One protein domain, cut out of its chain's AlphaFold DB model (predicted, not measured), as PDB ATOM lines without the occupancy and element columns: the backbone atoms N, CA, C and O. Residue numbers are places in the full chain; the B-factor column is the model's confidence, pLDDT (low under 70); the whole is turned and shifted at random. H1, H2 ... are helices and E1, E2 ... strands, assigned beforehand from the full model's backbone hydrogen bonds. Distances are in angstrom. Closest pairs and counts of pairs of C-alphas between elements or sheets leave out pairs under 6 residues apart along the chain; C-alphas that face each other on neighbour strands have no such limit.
ATOM      1  N   VAL A 270      13.965 -27.073  41.144       93.81
ATOM      2  CA  VAL A 270      14.279 -25.640  41.114       93.81
ATOM      3  C   VAL A 270      15.574 -25.350  41.879       93.81
ATOM      4  O   VAL A 270      16.413 -24.583  41.397       93.81
ATOM      5  N   THR A 271      15.792 -25.990  43.031       92.56
ATOM      6  CA  THR A 271      17.059 -25.886  43.778       92.56
ATOM      7  C   THR A 271      18.249 -26.401  42.976       92.56
ATOM      8  O   THR A 271      19.297 -25.751  42.981       92.56
ATOM      9  N   ILE A 272      18.098 -27.498  42.227       93.81
ATOM     10  CA  ILE A 272      19.169 -27.988  41.346       93.81
ATOM     11  C   ILE A 272      19.535 -26.953  40.282       93.81
ATOM     12  O   ILE A 272      20.719 -26.691  40.092       93.81
ATOM     13  N   LEU A 273      18.567 -26.286  39.651       93.31
ATOM     14  CA  LEU A 273      18.863 -25.225  38.679       93.31
ATOM     15  C   LEU A 273      19.640 -24.048  39.299       93.31
ATOM     16  O   LEU A 273      20.537 -23.496  38.659       93.31
ATOM     17  N   TYR A 274      19.364 -23.684  40.556       93.06
ATOM     18  CA  TYR A 274      20.177 -22.689  41.267       93.06
ATOM     19  C   TYR A 274      21.600 -23.182  41.554       93.06
ATOM     20  O   TYR A 274      22.540 -22.390  41.473       93.06
ATOM     21  N   LYS A 275      21.777 -24.465  41.891       92.19
ATOM     22  CA  LYS A 275      23.105 -25.061  42.111       92.19
ATOM     23  C   LYS A 275      23.905 -25.160  40.812       92.19
ATOM     24  O   LYS A 275      25.088 -24.838  40.819       92.19
ATOM     25  N   LEU A 276      23.259 -25.494  39.695       91.69
ATOM     26  CA  LEU A 276      23.880 -25.516  38.366       91.69
ATOM     27  C   LEU A 276      24.429 -24.138  37.977       91.69
ATOM     28  O   LEU A 276      25.588 -24.038  37.586       91.69
ATOM     29  N   ASP A 277      23.656 -23.067  38.186       91.00
ATOM     30  CA  ASP A 277      24.124 -21.695  37.936       91.00
ATOM     31  C   ASP A 277      25.352 -21.331  38.784       91.00
ATOM     32  O   ASP A 277      26.313 -20.760  38.271       91.00
ATOM     33  N   LYS A 278      25.373 -21.724  40.068       88.12
ATOM     34  CA  LYS A 278      26.537 -21.516  40.950       88.12
ATOM     35  C   LYS A 278      27.785 -22.264  40.482       88.12
ATOM     36  O   LYS A 278      28.895 -21.784  40.699       88.12
ATOM     37  N   GLN A 279      27.605 -23.415  39.838       86.44
ATOM     38  CA  GLN A 279      28.682 -24.182  39.217       86.44
ATOM     39  C   GLN A 279      29.064 -23.660  37.817       86.44
ATOM     40  O   GLN A 279      29.978 -24.193  37.193       86.44
ATOM     41  N   GLY A 280      28.390 -22.617  37.314       87.62
ATOM     42  CA  GLY A 280      28.601 -22.076  35.970       87.62
ATOM     43  C   GLY A 280      28.026 -22.952  34.853       87.62
ATOM     44  O   GLY A 280      28.407 -22.789  33.693       87.62
ATOM     45  N   LEU A 281      27.132 -23.885  35.190       88.75
ATOM     46  CA  LEU A 281      26.436 -24.750  34.244       88.75
ATOM     47  C   LEU A 281      25.121 -24.098  33.785       88.75
ATOM     48  O   LEU A 281      24.428 -23.417  34.545       88.75
ATOM     49  N   GLY A 282      24.794 -24.285  32.505       90.06
ATOM     50  CA  GLY A 282      23.557 -23.797  31.895       90.06
ATOM     51  C   GLY A 282      22.400 -24.791  32.020       90.06
ATOM     52  O   GLY A 282      22.455 -25.751  32.782       90.06
ATOM     53  N   VAL A 283      21.345 -24.565  31.237       90.44
ATOM     54  CA  VAL A 283      20.189 -25.484  31.150       90.44
ATOM     55  C   VAL A 283      20.498 -26.715  30.282       90.44
ATOM     56  O   VAL A 283      19.908 -27.777  30.471       90.44
ATOM     57  N   ALA A 284      21.436 -26.593  29.339       91.50
ATOM     58  CA  ALA A 284      21.930 -27.719  28.557       91.50
ATOM     59  C   ALA A 284      23.074 -28.418  29.292       91.50
ATOM     60  O   ALA A 284      24.134 -27.827  29.521       91.50
ATOM     61  N   LEU A 285      22.847 -29.680  29.638       91.75
ATOM     62  CA  LEU A 285      23.779 -30.511  30.392       91.75
ATOM     63  C   LEU A 285      24.209 -31.714  29.553       91.75
ATOM     64  O   LEU A 285      23.607 -32.041  28.528       91.75
ATOM     65  N   GLU A 286      25.273 -32.375  29.997       90.75
ATOM     66  CA  GLU A 286      25.698 -33.639  29.408       90.75
ATOM     67  C   GLU A 286      24.718 -34.742  29.818       90.75
ATOM     68  O   GLU A 286      24.525 -35.039  30.996       90.75
ATOM     69  N   CYS A 287      24.061 -35.306  28.818       88.94
ATOM     70  CA  CYS A 287      23.136 -36.412  28.889       88.94
ATOM     71  C   CYS A 287      23.905 -37.713  28.644       88.94
ATOM     72  O   CYS A 287      24.616 -37.848  27.638       88.94
ATOM     73  N   VAL A 288      23.773 -38.643  29.585       90.19
ATOM     74  CA  VAL A 288      24.553 -39.870  29.668       90.19
ATOM     75  C   VAL A 288      23.680 -41.086  29.941       90.19
ATOM     76  O   VAL A 288      22.647 -41.000  30.607       90.19
ATOM     77  N   ASN A 289      24.123 -42.244  29.461       88.25
ATOM     78  CA  ASN A 289      23.494 -43.523  29.759       88.25
ATOM     79  C   ASN A 289      24.210 -44.195  30.928       88.25
ATOM     80  O   ASN A 289      25.433 -44.137  31.054       88.25
ATOM     81  N   LEU A 290      23.442 -44.865  31.781       86.12
ATOM     82  CA  LEU A 290      23.985 -45.663  32.873       86.12
ATOM     83  C   LEU A 290      23.803 -47.143  32.566       86.12
ATOM     84  O   LEU A 290      22.758 -47.561  32.066       86.12
ATOM     85  N   LYS A 291      24.802 -47.960  32.909       83.50
ATOM     86  CA  LYS A 291      24.689 -49.421  32.784       83.50
ATOM     87  C   LYS A 291      23.459 -49.928  33.551       83.50
ATOM     88  O   LYS A 291      23.358 -49.744  34.761       83.50
ATOM     89  N   GLY A 292      22.537 -50.582  32.842       78.56
ATOM     90  CA  GLY A 292      21.309 -51.146  33.421       78.56
ATOM     91  C   GLY A 292      20.142 -50.161  33.576       78.56
ATOM     92  O   GLY A 292      19.149 -50.510  34.211       78.56
ATOM     93  N   ILE A 293      20.238 -48.950  33.018       80.75
ATOM     94  CA  ILE A 293      19.137 -47.980  32.969       80.75
ATOM     95  C   ILE A 293      18.899 -47.596  31.509       80.75
ATOM     96  O   ILE A 293      19.790 -47.079  30.845       80.75
ATOM     97  N   GLU A 294      17.688 -47.853  31.012       78.38
ATOM     98  CA  GLU A 294      17.332 -47.595  29.608       78.38
ATOM     99  C   GLU A 294      17.098 -46.110  29.306       78.38
ATOM    100  O   GLU A 294      17.209 -45.684  28.160       78.38
ATOM    101  N   GLN A 295      16.778 -45.311  30.327       82.19
ATOM    102  CA  GLN A 295      16.527 -43.882  30.172       82.19
ATOM    103  C   GLN A 295      17.795 -43.060  30.426       82.19
ATOM    104  O   GLN A 295      18.479 -43.292  31.429       82.19
ATOM    105  N   PRO A 296      18.091 -42.075  29.563       84.31
ATOM    106  CA  PRO A 296      19.265 -41.241  29.724       84.31
ATOM    107  C   PRO A 296      19.082 -40.268  30.898       84.31
ATOM    108  O   PRO A 296      17.987 -39.758  31.152       84.31
ATOM    109  N   VAL A 297      20.166 -40.006  31.623       91.19
ATOM    110  CA  VAL A 297      20.213 -39.099  32.779       91.19
ATOM    111  C   VAL A 297      21.169 -37.948  32.518       91.19
ATOM    112  O   VAL A 297      22.021 -38.024  31.642       91.19
ATOM    113  N   PHE A 298      21.048 -36.872  33.280       92.56
ATOM    114  CA  PHE A 298      21.859 -35.675  33.095       92.56
ATOM    115  C   PHE A 298      22.890 -35.533  34.198       92.56
ATOM    116  O   PHE A 298      22.593 -35.742  35.375       92.56
ATOM    117  N   LEU A 299      24.096 -35.152  33.804       91.81
ATOM    118  CA  LEU A 299      25.203 -34.869  34.696       91.81
ATOM    119  C   LEU A 299      25.017 -33.492  35.346       91.81
ATOM    120  O   LEU A 299      24.883 -32.484  34.654       91.81
ATOM    121  N   LEU A 300      25.024 -33.452  36.676       90.69
ATOM    122  CA  LEU A 300      24.814 -32.229  37.458       90.69
ATOM    123  C   LEU A 300      26.111 -31.525  37.874       90.69
ATOM    124  O   LEU A 300      26.060 -30.574  38.648       90.69
ATOM    125  N   GLU A 301      27.262 -32.005  37.412       86.94
ATOM    126  CA  GLU A 301      28.579 -31.437  37.702       86.94
ATOM    127  C   GLU A 301      29.433 -31.416  36.431       86.94
ATOM    128  O   GLU A 301      29.163 -32.142  35.483       86.94
ATOM    129  N   SER A 302      30.482 -30.596  36.395       77.94
ATOM    130  CA  SER A 302      31.428 -30.574  35.272       77.94
ATOM    131  C   SER A 302      32.280 -31.853  35.231       77.94
ATOM    132  O   SER A 302      32.869 -32.238  36.241       77.94
ATOM    133  N   THR A 303      32.434 -32.464  34.049       67.88
ATOM    134  CA  THR A 303      33.310 -33.633  33.804       67.88
ATOM    135  C   THR A 303      34.805 -33.344  33.948       67.88
ATOM    136  O   THR A 303      35.610 -34.270  33.967       67.88
ATOM    137  N   LYS A 304      35.199 -32.072  34.071       64.50
ATOM    138  CA  LYS A 304      36.612 -31.653  34.104       64.50
ATOM    139  C   LYS A 304      37.392 -32.101  35.345       64.50
ATOM    140  O   LYS A 304      38.616 -32.060  35.308       64.50
ATOM    141  N   ASP A 305      36.713 -32.517  36.412       62.66
ATOM    142  CA  ASP A 305      37.336 -32.728  37.727       62.66
ATOM    143  C   ASP A 305      37.749 -34.186  38.025       62.66
ATOM    144  O   ASP A 305      38.077 -34.488  39.168       62.66
ATOM    145  N   ASP A 306      37.718 -35.089  37.033       66.44
ATOM    146  CA  ASP A 306      38.142 -36.507  37.114       66.44
ATOM    147  C   ASP A 306      37.760 -37.216  38.436       66.44
ATOM    148  O   ASP A 306      38.559 -37.860  39.118       66.44
ATOM    149  N   LYS A 307      36.502 -37.030  38.856       78.50
ATOM    150  CA  LYS A 307      35.974 -37.557  40.120       78.50
ATOM    151  C   LYS A 307      35.547 -39.016  39.961       78.50
ATOM    152  O   LYS A 307      34.856 -39.376  39.009       78.50
ATOM    153  N   GLU A 308      35.832 -39.843  40.970       83.25
ATOM    154  CA  GLU A 308      35.371 -41.244  41.020       83.25
ATOM    155  C   GLU A 308      33.840 -41.381  41.043       83.25
ATOM    156  O   GLU A 308      33.285 -42.387  40.592       83.25
ATOM    157  N   LYS A 309      33.146 -40.380  41.598       88.06
ATOM    158  CA  LYS A 309      31.687 -40.325  41.696       88.06
ATOM    159  C   LYS A 309      31.176 -39.002  41.155       88.06
ATOM    160  O   LYS A 309      31.685 -37.950  41.527       88.06
ATOM    161  N   LEU A 310      30.132 -39.074  40.339       89.12
ATOM    162  CA  LEU A 310      29.492 -37.922  39.718       89.12
ATOM    163  C   LEU A 310      28.007 -37.895  40.077       89.12
ATOM    164  O   LEU A 310      27.379 -38.944  40.239       89.12
ATOM    165  N   TRP A 311      27.451 -36.694  40.225       92.38
ATOM    166  CA  TRP A 311      26.020 -36.517  40.442       92.38
ATOM    167  C   TRP A 311      25.274 -36.560  39.117       92.38
ATOM    168  O   TRP A 311      25.602 -35.833  38.180       92.38
ATOM    169  N   VAL A 312      24.234 -37.383  39.078       92.44
ATOM    170  CA  VAL A 312      23.305 -37.482  37.956       92.44
ATOM    171  C   VAL A 312      21.876 -37.301  38.442       92.44
ATOM    172  O   VAL A 312      21.556 -37.650  39.580       92.44
ATOM    173  N   ALA A 313      21.007 -36.783  37.584       93.50
ATOM    174  CA  ALA A 313      19.578 -36.671  37.851       93.50
ATOM    175  C   ALA A 313      18.747 -36.986  36.602       93.50
ATOM    176  O   ALA A 313      19.230 -36.812  35.478       93.50
ATOM    177  N   PRO A 314      17.495 -37.443  36.777       93.31
ATOM    178  CA  PRO A 314      16.553 -37.501  35.670       93.31
ATOM    179  C   PRO A 314      16.256 -36.078  35.171       93.31
ATOM    180  O   PRO A 314      16.431 -35.119  35.927       93.31
ATOM    181  N   PRO A 315      15.799 -35.911  33.922       93.19
ATOM    182  CA  PRO A 315      15.347 -34.609  33.447       93.19
ATOM    183  C   PRO A 315      14.219 -34.047  34.318       93.19
ATOM    184  O   PRO A 315      13.436 -34.778  34.935       93.19
ATOM    185  N   ILE A 316      14.130 -32.725  34.325       93.75
ATOM    186  CA  ILE A 316      13.040 -31.987  34.956       93.75
ATOM    187  C   ILE A 316      11.878 -31.924  33.966       93.75
ATOM    188  O   ILE A 316      12.078 -31.544  32.814       93.75
ATOM    189  N   ILE A 317      10.668 -32.252  34.410       93.06
ATOM    190  CA  ILE A 317       9.444 -32.133  33.622       93.06
ATOM    191  C   ILE A 317       8.664 -30.893  34.051       93.06
ATOM    192  O   ILE A 317       8.448 -30.649  35.240       93.06
ATOM    193  N   LEU A 318       8.213 -30.138  33.054       92.12
ATOM    194  CA  LEU A 318       7.303 -29.013  33.198       92.12
ATOM    195  C   LEU A 318       5.902 -29.410  32.735       92.12
ATOM    196  O   LEU A 318       5.696 -29.726  31.563       92.12
ATOM    197  N   GLU A 319       4.932 -29.345  33.646       92.50
ATOM    198  CA  GLU A 319       3.515 -29.547  33.339       92.50
ATOM    199  C   GLU A 319       2.754 -28.221  33.460       92.50
ATOM    200  O   GLU A 319       2.629 -27.655  34.550       92.50
ATOM    201  N   TRP A 320       2.218 -27.718  32.346       90.56
ATOM    202  CA  TRP A 320       1.377 -26.520  32.333       90.56
ATOM    203  C   TRP A 320      -0.044 -26.856  32.809       90.56
ATOM    204  O   TRP A 320      -0.724 -27.706  32.230       90.56
ATOM    205  N   LEU A 321      -0.520 -26.182  33.860       88.50
ATOM    206  CA  LEU A 321      -1.845 -26.437  34.429       88.50
ATOM    207  C   LEU A 321      -2.938 -25.756  33.580       88.50
ATOM    208  O   LEU A 321      -2.785 -24.621  33.119       88.50
ATOM    209  N   LYS A 322      -4.056 -26.459  33.343       76.12
ATOM    210  CA  LYS A 322      -5.187 -25.946  32.547       76.12
ATOM    211  C   LYS A 322      -5.879 -24.790  33.286       76.12
ATOM    212  O   LYS A 322      -6.250 -24.946  34.444       76.12
ATOM    213  N   GLY A 323      -6.086 -23.664  32.598       68.25
ATOM    214  CA  GLY A 323      -6.754 -22.464  33.135       68.25
ATOM    215  C   GLY A 323      -5.819 -21.299  33.487       68.25
ATOM    216  O   GLY A 323      -6.288 -20.209  33.800       68.25
ATOM    217  N   SER A 324      -4.504 -21.497  33.393       61.09
ATOM    218  CA  SER A 324      -3.481 -20.480  33.655       61.09
ATOM    219  C   SER A 324      -2.962 -19.868  32.348       61.09
ATOM    220  O   SER A 324      -1.920 -20.260  31.826       61.09
ATOM    221  N   GLU A 325      -3.688 -18.900  31.788       61.59
ATOM    222  CA  GLU A 325      -3.281 -18.195  30.561       61.59
ATOM    223  C   GLU A 325      -2.210 -17.124  30.828       61.59
ATOM    224  O   GLU A 325      -2.421 -15.930  30.638       61.59
ATOM    225  N   CYS A 326      -1.017 -17.537  31.258       72.44
ATOM    226  CA  CYS A 326       0.125 -16.631  31.386       72.44
ATOM    227  C   CYS A 326       1.037 -16.772  30.157       72.44
ATOM    228  O   CYS A 326       2.153 -17.279  30.267       72.44
ATOM    229  N   LYS A 327       0.547 -16.357  28.974       77.88
ATOM    230  CA  LYS A 327       1.276 -16.477  27.687       77.88
ATOM    231  C   LYS A 327       2.709 -15.938  27.773       77.88
ATOM    232  O   LYS A 327       3.637 -16.605  27.336       77.88
ATOM    233  N   THR A 328       2.882 -14.806  28.452       85.75
ATOM    234  CA  THR A 328       4.184 -14.170  28.702       85.75
ATOM    235  C   THR A 328       5.151 -15.058  29.487       85.75
ATOM    236  O   THR A 328       6.314 -15.168  29.124       85.75
ATOM    237  N   LEU A 329       4.681 -15.756  30.528       87.00
ATOM    238  CA  LEU A 329       5.527 -16.657  31.321       87.00
ATOM    239  C   LEU A 329       5.960 -17.879  30.507       87.00
ATOM    240  O   LEU A 329       7.086 -18.344  30.657       87.00
ATOM    241  N   ARG A 330       5.068 -18.405  29.660       88.19
ATOM    242  CA  ARG A 330       5.385 -19.546  28.798       88.19
ATOM    243  C   ARG A 330       6.447 -19.182  27.767       88.19
ATOM    244  O   ARG A 330       7.416 -19.916  27.636       88.19
ATOM    245  N   GLU A 331       6.313 -18.027  27.122       88.31
ATOM    246  CA  GLU A 331       7.325 -17.494  26.202       88.31
ATOM    247  C   GLU A 331       8.674 -17.268  26.905       88.31
ATOM    248  O   GLU A 331       9.708 -17.715  26.408       88.31
ATOM    249  N   ASP A 332       8.673 -16.657  28.095       90.06
ATOM    250  CA  ASP A 332       9.889 -16.437  28.889       90.06
ATOM    251  C   ASP A 332      10.596 -17.754  29.246       90.06
ATOM    252  O   ASP A 332      11.827 -17.837  29.185       90.06
ATOM    253  N   VAL A 333       9.833 -18.795  29.605       90.62
ATOM    254  CA  VAL A 333      10.367 -20.135  29.887       90.62
ATOM    255  C   VAL A 333      10.924 -20.766  28.613       90.62
ATOM    256  O   VAL A 333      12.080 -21.189  28.622       90.62
ATOM    257  N   SER A 334      10.177 -20.765  27.504       89.44
ATOM    258  CA  SER A 334      10.637 -21.320  26.223       89.44
ATOM    259  C   SER A 334      11.917 -20.642  25.719       89.44
ATOM    260  O   SER A 334      12.816 -21.323  25.231       89.44
ATOM    261  N   ASN A 335      12.070 -19.330  25.928       91.12
ATOM    262  CA  ASN A 335      13.293 -18.592  25.590       91.12
ATOM    263  C   ASN A 335      14.521 -19.057  26.397       91.12
ATOM    264  O   ASN A 335      15.656 -18.945  25.930       91.12
ATOM    265  N   GLN A 336      14.317 -19.582  27.611       90.31
ATOM    266  CA  GLN A 336      15.383 -20.160  28.436       90.31
ATOM    267  C   GLN A 336      15.606 -21.659  28.186       90.31
ATOM    268  O   GLN A 336      16.656 -22.172  28.567       90.31
ATOM    269  N   LEU A 337      14.683 -22.365  27.524       90.56
ATOM    270  CA  LEU A 337      14.841 -23.766  27.108       90.56
ATOM    271  C   LEU A 337      15.654 -23.863  25.809       90.56
ATOM    272  O   LEU A 337      15.213 -24.400  24.797       90.56
ATOM    273  N   THR A 338      16.864 -23.311  25.830       90.38
ATOM    274  CA  THR A 338      17.805 -23.342  24.708       90.38
ATOM    275  C   THR A 338      19.181 -23.794  25.185       90.38
ATOM    276  O   THR A 338      19.473 -23.799  26.383       90.38
ATOM    277  N   LEU A 339      20.077 -24.135  24.251       85.88
ATOM    278  CA  LEU A 339      21.455 -24.535  24.577       85.88
ATOM    279  C   LEU A 339      22.254 -23.452  25.328       85.88
ATOM    280  O   LEU A 339      23.237 -23.767  25.993       85.88
ATOM    281  N   GLN A 340      21.833 -22.188  25.232       87.38
ATOM    282  CA  GLN A 340      22.446 -21.039  25.911       87.38
ATOM    283  C   GLN A 340      21.607 -20.531  27.097       87.38
ATOM    284  O   GLN A 340      21.896 -19.473  27.660       87.38
ATOM    285  N   GLY A 341      20.562 -21.272  27.476       88.94
ATOM    286  CA  GLY A 341      19.676 -20.934  28.581       88.94
ATOM    287  C   GLY A 341      20.415 -20.794  29.909       88.94
ATOM    288  O   GLY A 341      21.293 -21.600  30.240       88.94
ATOM    289  N   LYS A 342      20.036 -19.784  30.702       91.38
ATOM    290  CA  LYS A 342      20.624 -19.534  32.025       91.38
ATOM    291  C   LYS A 342      19.823 -20.256  33.101       91.38
ATOM    292  O   LYS A 342      18.653 -19.933  33.324       91.38
ATOM    293  N   ALA A 343      20.469 -21.174  33.819       93.12
ATOM    294  CA  ALA A 343      19.813 -22.021  34.814       93.12
ATOM    295  C   ALA A 343      19.109 -21.206  35.916       93.12
ATOM    296  O   ALA A 343      17.956 -21.483  36.238       93.12
ATOM    297  N   LYS A 344      19.724 -20.127  36.420       93.81
ATOM    298  CA  LYS A 344      19.105 -19.254  37.437       93.81
ATOM    299  C   LYS A 344      17.903 -18.466  36.930       93.81
ATOM    300  O   LYS A 344      16.941 -18.281  37.677       93.81
ATOM    301  N   THR A 345      17.940 -17.984  35.687       92.88
ATOM    302  CA  THR A 345      16.792 -17.284  35.092       92.88
ATOM    303  C   THR A 345      15.621 -18.245  34.959       92.88
ATOM    304  O   THR A 345      14.521 -17.916  35.398       92.88
ATOM    305  N   LEU A 346      15.876 -19.456  34.455       94.38
ATOM    306  CA  LEU A 346      14.866 -20.504  34.370       94.38
ATOM    307  C   LEU A 346      14.326 -20.874  35.760       94.38
ATOM    308  O   LEU A 346      13.117 -20.852  35.955       94.38
ATOM    309  N   ALA A 347      15.189 -21.095  36.755       94.62
ATOM    310  CA  ALA A 347      14.779 -21.392  38.131       94.62
ATOM    311  C   ALA A 347      13.835 -20.323  38.711       94.62
ATOM    312  O   ALA A 347      12.809 -20.647  39.309       94.62
ATOM    313  N   ASN A 348      14.143 -19.038  38.496       95.06
ATOM    314  CA  ASN A 348      13.295 -17.929  38.938       95.06
ATOM    315  C   ASN A 348      11.922 -17.931  38.247       95.06
ATOM    316  O   ASN A 348      10.909 -17.690  38.907       95.06
ATOM    317  N   LEU A 349      11.887 -18.188  36.935       93.94
ATOM    318  CA  LEU A 349      10.646 -18.262  36.159       93.94
ATOM    319  C   LEU A 349       9.780 -19.442  36.608       93.94
ATOM    320  O   LEU A 349       8.586 -19.267  36.844       93.94
ATOM    321  N   LEU A 350      10.394 -20.606  36.816       93.50
ATOM    322  CA  LEU A 350       9.724 -21.805  37.306       93.50
ATOM    323  C   LEU A 350       9.147 -21.597  38.708       93.50
ATOM    324  O   LEU A 350       7.953 -21.794  38.915       93.50
ATOM    325  N   LYS A 351       9.943 -21.058  39.639       94.44
ATOM    326  CA  LYS A 351       9.484 -20.720  40.994       94.44
ATOM    327  C   LYS A 351       8.328 -19.718  40.987       94.44
ATOM    328  O   LYS A 351       7.401 -19.818  41.793       94.44
ATOM    329  N   LYS A 352       8.375 -18.727  40.088       92.38
ATOM    330  CA  LYS A 352       7.282 -17.765  39.895       92.38
ATOM    331  C   LYS A 352       6.028 -18.473  39.376       92.38
ATOM    332  O   LYS A 352       4.952 -18.215  39.908       92.38
ATOM    333  N   GLY A 353       6.180 -19.363  38.396       90.12
ATOM    334  CA  GLY A 353       5.111 -20.169  37.809       90.12
ATOM    335  C   GLY A 353       4.420 -21.095  38.808       90.12
ATOM    336  O   GLY A 353       3.192 -21.103  38.873       90.12
ATOM    337  N   GLU A 354       5.183 -21.797  39.647       91.56
ATOM    338  CA  GLU A 354       4.637 -22.637  40.720       91.56
ATOM    339  C   GLU A 354       3.893 -21.806  41.769       91.56
ATOM    340  O   GLU A 354       2.794 -22.164  42.192       91.56
ATOM    341  N   LYS A 355       4.439 -20.638  42.147       91.44
ATOM    342  CA  LYS A 355       3.803 -19.736  43.120       91.44
ATOM    343  C   LYS A 355       2.435 -19.236  42.647       91.44
ATOM    344  O   LYS A 355       1.526 -19.105  43.464       91.44
ATOM    345  N   ILE A 356       2.287 -18.956  41.352       90.31
ATOM    346  CA  ILE A 356       1.004 -18.557  40.751       90.31
ATOM    347  C   ILE A 356       0.155 -19.757  40.299       90.31
ATOM    348  O   ILE A 356      -0.891 -19.552  39.688       90.31
ATOM    349  N   LYS A 357       0.587 -20.994  40.594       89.25
ATOM    350  CA  LYS A 357      -0.066 -22.252  40.194       89.25
ATOM    351  C   LYS A 357      -0.311 -22.362  38.682       89.25
ATOM    352  O   LYS A 357      -1.294 -22.961  38.263       89.25
ATOM    353  N   ALA A 358       0.572 -21.777  37.870       89.56
ATOM    354  CA  ALA A 358       0.478 -21.842  36.412       89.56
ATOM    355  C   ALA A 358       1.137 -23.094  35.822       89.56
ATOM    356  O   ALA A 358       0.762 -23.560  34.745       89.56
ATOM    357  N   LEU A 359       2.123 -23.635  36.532       92.38
ATOM    358  CA  LEU A 359       2.866 -24.822  36.145       92.38
ATOM    359  C   LEU A 359       3.227 -25.643  37.380       92.38
ATOM    360  O   LEU A 359       3.209 -25.131  38.504       92.38
ATOM    361  N   ARG A 360       3.572 -26.905  37.147       92.12
ATOM    362  CA  ARG A 360       4.129 -27.830  38.128       92.12
ATOM    363  C   ARG A 360       5.483 -28.322  37.627       92.12
ATOM    364  O   ARG A 360       5.596 -28.691  36.456       92.12
ATOM    365  N   VAL A 361       6.490 -28.306  38.500       92.62
ATOM    366  CA  VAL A 361       7.843 -28.776  38.189       92.62
ATOM    367  C   VAL A 361       8.133 -30.019  39.007       92.62
ATOM    368  O   VAL A 361       8.107 -29.979  40.231       92.62
ATOM    369  N   ASP A 362       8.440 -31.122  38.337       93.25
ATOM    370  CA  ASP A 362       8.782 -32.376  39.003       93.25
ATOM    371  C   ASP A 362       9.897 -33.106  38.252       93.25
ATOM    372  O   ASP A 362      10.213 -32.812  37.100       93.25
ATOM    373  N   TRP A 363      10.517 -34.078  38.914       91.94
ATOM    374  CA  TRP A 363      11.440 -35.003  38.263       91.94
ATOM    375  C   TRP A 363      10.683 -35.943  37.316       91.94
ATOM    376  O   TRP A 363       9.577 -36.391  37.639       91.94
ATOM    377  N   GLN A 364      11.282 -36.297  36.173       88.88
ATOM    378  CA  GLN A 364      10.706 -37.312  35.291       88.88
ATOM    379  C   GLN A 364      10.504 -38.629  36.046       88.88
ATOM    380  O   GLN A 364      11.444 -39.260  36.523       88.88
ATOM    381  N   THR A 365       9.246 -39.053  36.133       77.88
ATOM    382  CA  THR A 365       8.843 -40.327  36.723       77.88
ATOM    383  C   THR A 365       8.831 -41.384  35.622       77.88
ATOM    384  O   THR A 365       8.079 -41.277  34.658       77.88
ATOM    385  N   GLY A 366       9.708 -42.384  35.727       66.00
ATOM    386  CA  GLY A 366       9.858 -43.435  34.712       66.00
ATOM    387  C   GLY A 366      11.263 -44.031  34.636       66.00
ATOM    388  O   GLY A 366      11.422 -45.151  34.157       66.00
ATOM    389  N   SER A 367      12.268 -43.324  35.153       63.38
ATOM    390  CA  SER A 367      13.635 -43.813  35.314       63.38
ATOM    391  C   SER A 367      13.817 -44.487  36.677       63.38
ATOM    392  O   SER A 367      13.255 -44.051  37.679       63.38
ATOM    393  N   ASN A 368      14.701 -45.491  36.758       76.31
ATOM    394  CA  ASN A 368      15.136 -46.099  38.031       76.31
ATOM    395  C   ASN A 368      15.823 -45.096  38.988       76.31
ATOM    396  O   ASN A 368      16.106 -45.414  40.143       76.31
ATOM    397  N   ILE A 369      16.099 -43.877  38.516       83.06
ATOM    398  CA  ILE A 369      16.594 -42.752  39.303       83.06
ATOM    399  C   ILE A 369      15.476 -41.713  39.366       83.06
ATOM    400  O   ILE A 369      15.145 -41.100  38.356       83.06
ATOM    401  N   LEU A 370      14.902 -41.530  40.556       85.94
ATOM    402  CA  LEU A 370      13.791 -40.599  40.801       85.94
ATOM    403  C   LEU A 370      14.255 -39.207  41.252       85.94
ATOM    404  O   LEU A 370      13.469 -38.266  41.242       85.94
ATOM    405  N   LYS A 371      15.504 -39.091  41.712       89.81
ATOM    406  CA  LYS A 371      16.095 -37.890  42.315       89.81
ATOM    407  C   LYS A 371      17.605 -37.864  42.067       89.81
ATOM    408  O   LYS A 371      18.159 -38.919  41.742       89.81
ATOM    409  N   PRO A 372      18.282 -36.716  42.257       92.38
ATOM    410  CA  PRO A 372      19.733 -36.637  42.152       92.38
ATOM    411  C   PRO A 372      20.438 -37.735  42.957       92.38
ATOM    412  O   PRO A 372      20.126 -37.973  44.126       92.38
ATOM    413  N   LYS A 373      21.395 -38.423  42.335       92.06
ATOM    414  CA  LYS A 373      22.138 -39.526  42.953       92.06
ATOM    415  C   LYS A 373      23.590 -39.529  42.486       92.06
ATOM    416  O   LYS A 373      23.878 -39.208  41.339       92.06
ATOM    417  N   GLN A 374      24.497 -39.936  43.370       91.88
ATOM    418  CA  GLN A 374      25.881 -40.210  42.992       91.88
ATOM    419  C   GLN A 374      26.014 -41.585  42.337       91.88
ATOM    420  O   GLN A 374      25.570 -42.595  42.892       91.88
ATOM    421  N   VAL A 375      26.689 -41.621  41.195       89.88
ATOM    422  CA  VAL A 375      27.049 -42.837  40.455       89.88
ATOM    423  C   VAL A 375      28.552 -42.856  40.205       89.88
ATOM    424  O   VAL A 375      29.191 -41.805  40.204       89.88
ATOM    425  N   LYS A 376      29.143 -44.043  40.035       89.69
ATOM    426  CA  LYS A 376      30.569 -44.143  39.702       89.69
ATOM    427  C   LYS A 376      30.782 -43.713  38.253       89.69
ATOM    428  O   LYS A 376      29.998 -44.094  37.387       89.69
ATOM    429  N   SER A 377      31.857 -42.982  37.976       85.94
ATOM    430  CA  SER A 377      32.168 -42.508  36.619       85.94
ATOM    431  C   SER A 377      32.320 -43.649  35.598       85.94
ATOM    432  O   SER A 377      31.924 -43.501  34.448       85.94
ATOM    433  N   ILE A 378      32.788 -44.830  36.026       86.81
ATOM    434  CA  ILE A 378      32.944 -46.035  35.181       86.81
ATOM    435  C   ILE A 378      31.621 -46.665  34.700       86.81
ATOM    436  O   ILE A 378      31.609 -47.514  33.798       86.81
ATOM    437  N   ASP A 379      30.502 -46.287  35.319       86.75
ATOM    438  CA  ASP A 379      29.170 -46.791  34.974       86.75
ATOM    439  C   ASP A 379      28.470 -45.910  33.927       86.75
ATOM    440  O   ASP A 379      27.393 -46.274  33.448       86.75
ATOM    441  N   ILE A 380      29.095 -44.786  33.561       85.94
ATOM    442  CA  ILE A 380      28.593 -43.790  32.618       85.94
ATOM    443  C   ILE A 380      29.101 -44.109  31.209       85.94
ATOM    444  O   ILE A 380      30.303 -44.253  30.982       85.94
ATOM    445  N   THR A 381      28.188 -44.198  30.244       83.31
ATOM    446  CA  THR A 381      28.491 -44.385  28.820       83.31
ATOM    447  C   THR A 381      27.744 -43.360  27.972       83.31
ATOM    448  O   THR A 381      26.645 -42.946  28.328       83.31
ATOM    449  N   ASN A 382      28.327 -42.993  26.826       78.44
ATOM    450  CA  ASN A 382      27.816 -42.013  25.855       78.44
ATOM    451  C   ASN A 382      27.614 -40.599  26.420       78.44
ATOM    452  O   ASN A 382      26.822 -40.383  27.324       78.44
ATOM    453  N   TYR A 383      28.276 -39.613  25.819       82.25
ATOM    454  CA  TYR A 383      28.105 -38.204  26.170       82.25
ATOM    455  C   TYR A 383      27.425 -37.485  25.013       82.25
ATOM    456  O   TYR A 383      27.962 -37.413  23.908       82.25
ATOM    457  N   SER A 384      26.237 -36.949  25.263       87.31
ATOM    458  CA  SER A 384      25.538 -36.044  24.349       87.31
ATOM    459  C   SER A 384      25.113 -34.799  25.118       87.31
ATOM    460  O   SER A 384      25.004 -34.852  26.334       87.31
ATOM    461  N   LYS A 385      24.910 -33.654  24.466       88.19
ATOM    462  CA  LYS A 385      24.335 -32.478  25.139       88.19
ATOM    463  C   LYS A 385      22.858 -32.390  24.809       88.19
ATOM    464  O   LYS A 385      22.508 -32.391  23.632       88.19
ATOM    465  N   ASP A 386      22.028 -32.279  25.835       90.94
ATOM    466  CA  ASP A 386      20.582 -32.101  25.697       90.94
ATOM    467  C   ASP A 386      20.075 -31.115  26.763       90.94
ATOM    468  O   ASP A 386      20.776 -30.773  27.723       90.94
ATOM    469  N   ILE A 387      18.862 -30.610  26.572       91.12
ATOM    470  CA  ILE A 387      18.205 -29.692  27.495       91.12
ATOM    471  C   ILE A 387      17.700 -30.500  28.694       91.12
ATOM    472  O   ILE A 387      16.918 -31.441  28.553       91.12
ATOM    473  N   PHE A 388      18.144 -30.113  29.890       92.19
ATOM    474  CA  PHE A 388      17.827 -30.818  31.133       92.19
ATOM    475  C   PHE A 388      16.342 -30.736  31.522       92.19
ATOM    476  O   PHE A 388      15.831 -31.588  32.248       92.19
ATOM    477  N   VAL A 389      15.650 -29.705  31.040       91.62
ATOM    478  CA  VAL A 389      14.254 -29.402  31.355       91.62
ATOM    479  C   VAL A 389      13.382 -29.648  30.122       91.62
ATOM    480  O   VAL A 389      13.653 -29.092  29.059       91.62
ATOM    481  N   LYS A 390      12.337 -30.471  30.255       90.12
ATOM    482  CA  LYS A 390      11.450 -30.914  29.167       90.12
ATOM    483  C   LYS A 390       9.998 -30.532  29.461       90.12
ATOM    484  O   LYS A 390       9.547 -30.643  30.599       90.12
ATOM    485  N   GLU A 391       9.260 -30.084  28.448       88.19
ATOM    486  CA  GLU A 391       7.806 -29.891  28.557       88.19
ATOM    487  C   GLU A 391       7.083 -31.232  28.352       88.19
ATOM    488  O   GLU A 391       7.505 -32.026  27.506       88.19
ATOM    489  N   LYS A 392       6.032 -31.491  29.144       83.81
ATOM    490  CA  LYS A 392       5.197 -32.699  29.035       83.81
ATOM    491  C   LYS A 392       4.100 -32.586  27.984       83.81
ATOM    492  O   LYS A 392       3.487 -31.497  27.891       83.81
TER     493      LYS A 392
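Overview. This is residues 270 to 392 of the 392 residues of an uncharacterized protein of Calothrix sp. NIES-2100 (UniProt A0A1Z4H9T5). This is an elongated model in two parts: a strongly twisted, curled but open sheet of five strands, E6 E3 E2 E1 E7, at one end, and a small sheet, E5 E4 E8, with helix H3 over it, at the other. E3 runs on into E4 and E7 into E8, joining the two sheets, while H1 and H2 pack on H3 from its two sides. The printed part has 123 residues, with three named helices and eight named strands in the order H1 E1 E2 E3 E4 H2 H3 E5 E6 E7 E8. The class is mixed, helices and strands; the larger sheet is antiparallel, the smaller mixed. The whole is compact, with a radius of gyration of the C-alphas of 14.7 A, and spans 46 by 28 by 20 A.

Along the chain. H1, residues 270 to 278, begins at C-alpha 270 (14.279, -25.640, 41.114). E1, residues 284 to 290, is 18.6 A long; E2 is residues 293 to 299, E3 residues 309 to 313 and E4 residues 316 to 320. H2 is residues 327 to 336. H3, residues 343 to 355, is 18.2 A long and begins at C-alpha 343 (19.813, -22.021, 34.814). E5 is residues 359 to 363 and E6 residues 373 to 376. E7, residues 380 to 387, is 18.2 A long and bends by 68 degrees at residue 383. E8, residues 389 to 391, ends at C-alpha 391 (7.806, -29.891, 28.557).

Arrangement. E1, E2 and E3 form a meander, each strand the antiparallel neighbour of the one before. N 297 and O 288 are 2.9 A apart between E2 and E1, and N 313 and O 298 are 2.9 A apart between E3 and E2. The edge strands are E7, antiparallel to E1 with N 287 and O 384 at 2.7 A, and E6, antiparallel to E3 with N 310 and O 375 at 2.9 A. In the smaller sheet E4 is antiparallel to E5, with N 317 and O 362 at 2.8 A, and parallel to E8, with N 318 and O 390 at 2.8 A. H3 is on this sheet at a height over the sheet of 9.2 A, over E5; their closest C-alphas, of Gly 353 and Leu 359, are 5.4 A apart. H1 touches H3 at a shallow tilt of 21 degrees, opposite ways, with the C-alphas of Leu 273 and Ala 343 closest at 5.1 A. H2 and H3 are a helical hairpin and touch, with the C-alphas of Gln 336 and Leu 346 closest at 6.0 A. H1 and H2 are apart, and each only grazes the smaller sheet. In H1, H2 and H3 every O i to N i+4 pair is within hydrogen-bond range.

Size, cuts and confidence. The C-alphas farthest apart, of Asp 306 and Gly 323, are 47.2 A apart. The printed part has no cut and no long link. Its mean pLDDT is 87.1; residues 303 to 306, 323 to 325 and 366 to 367 are under 70.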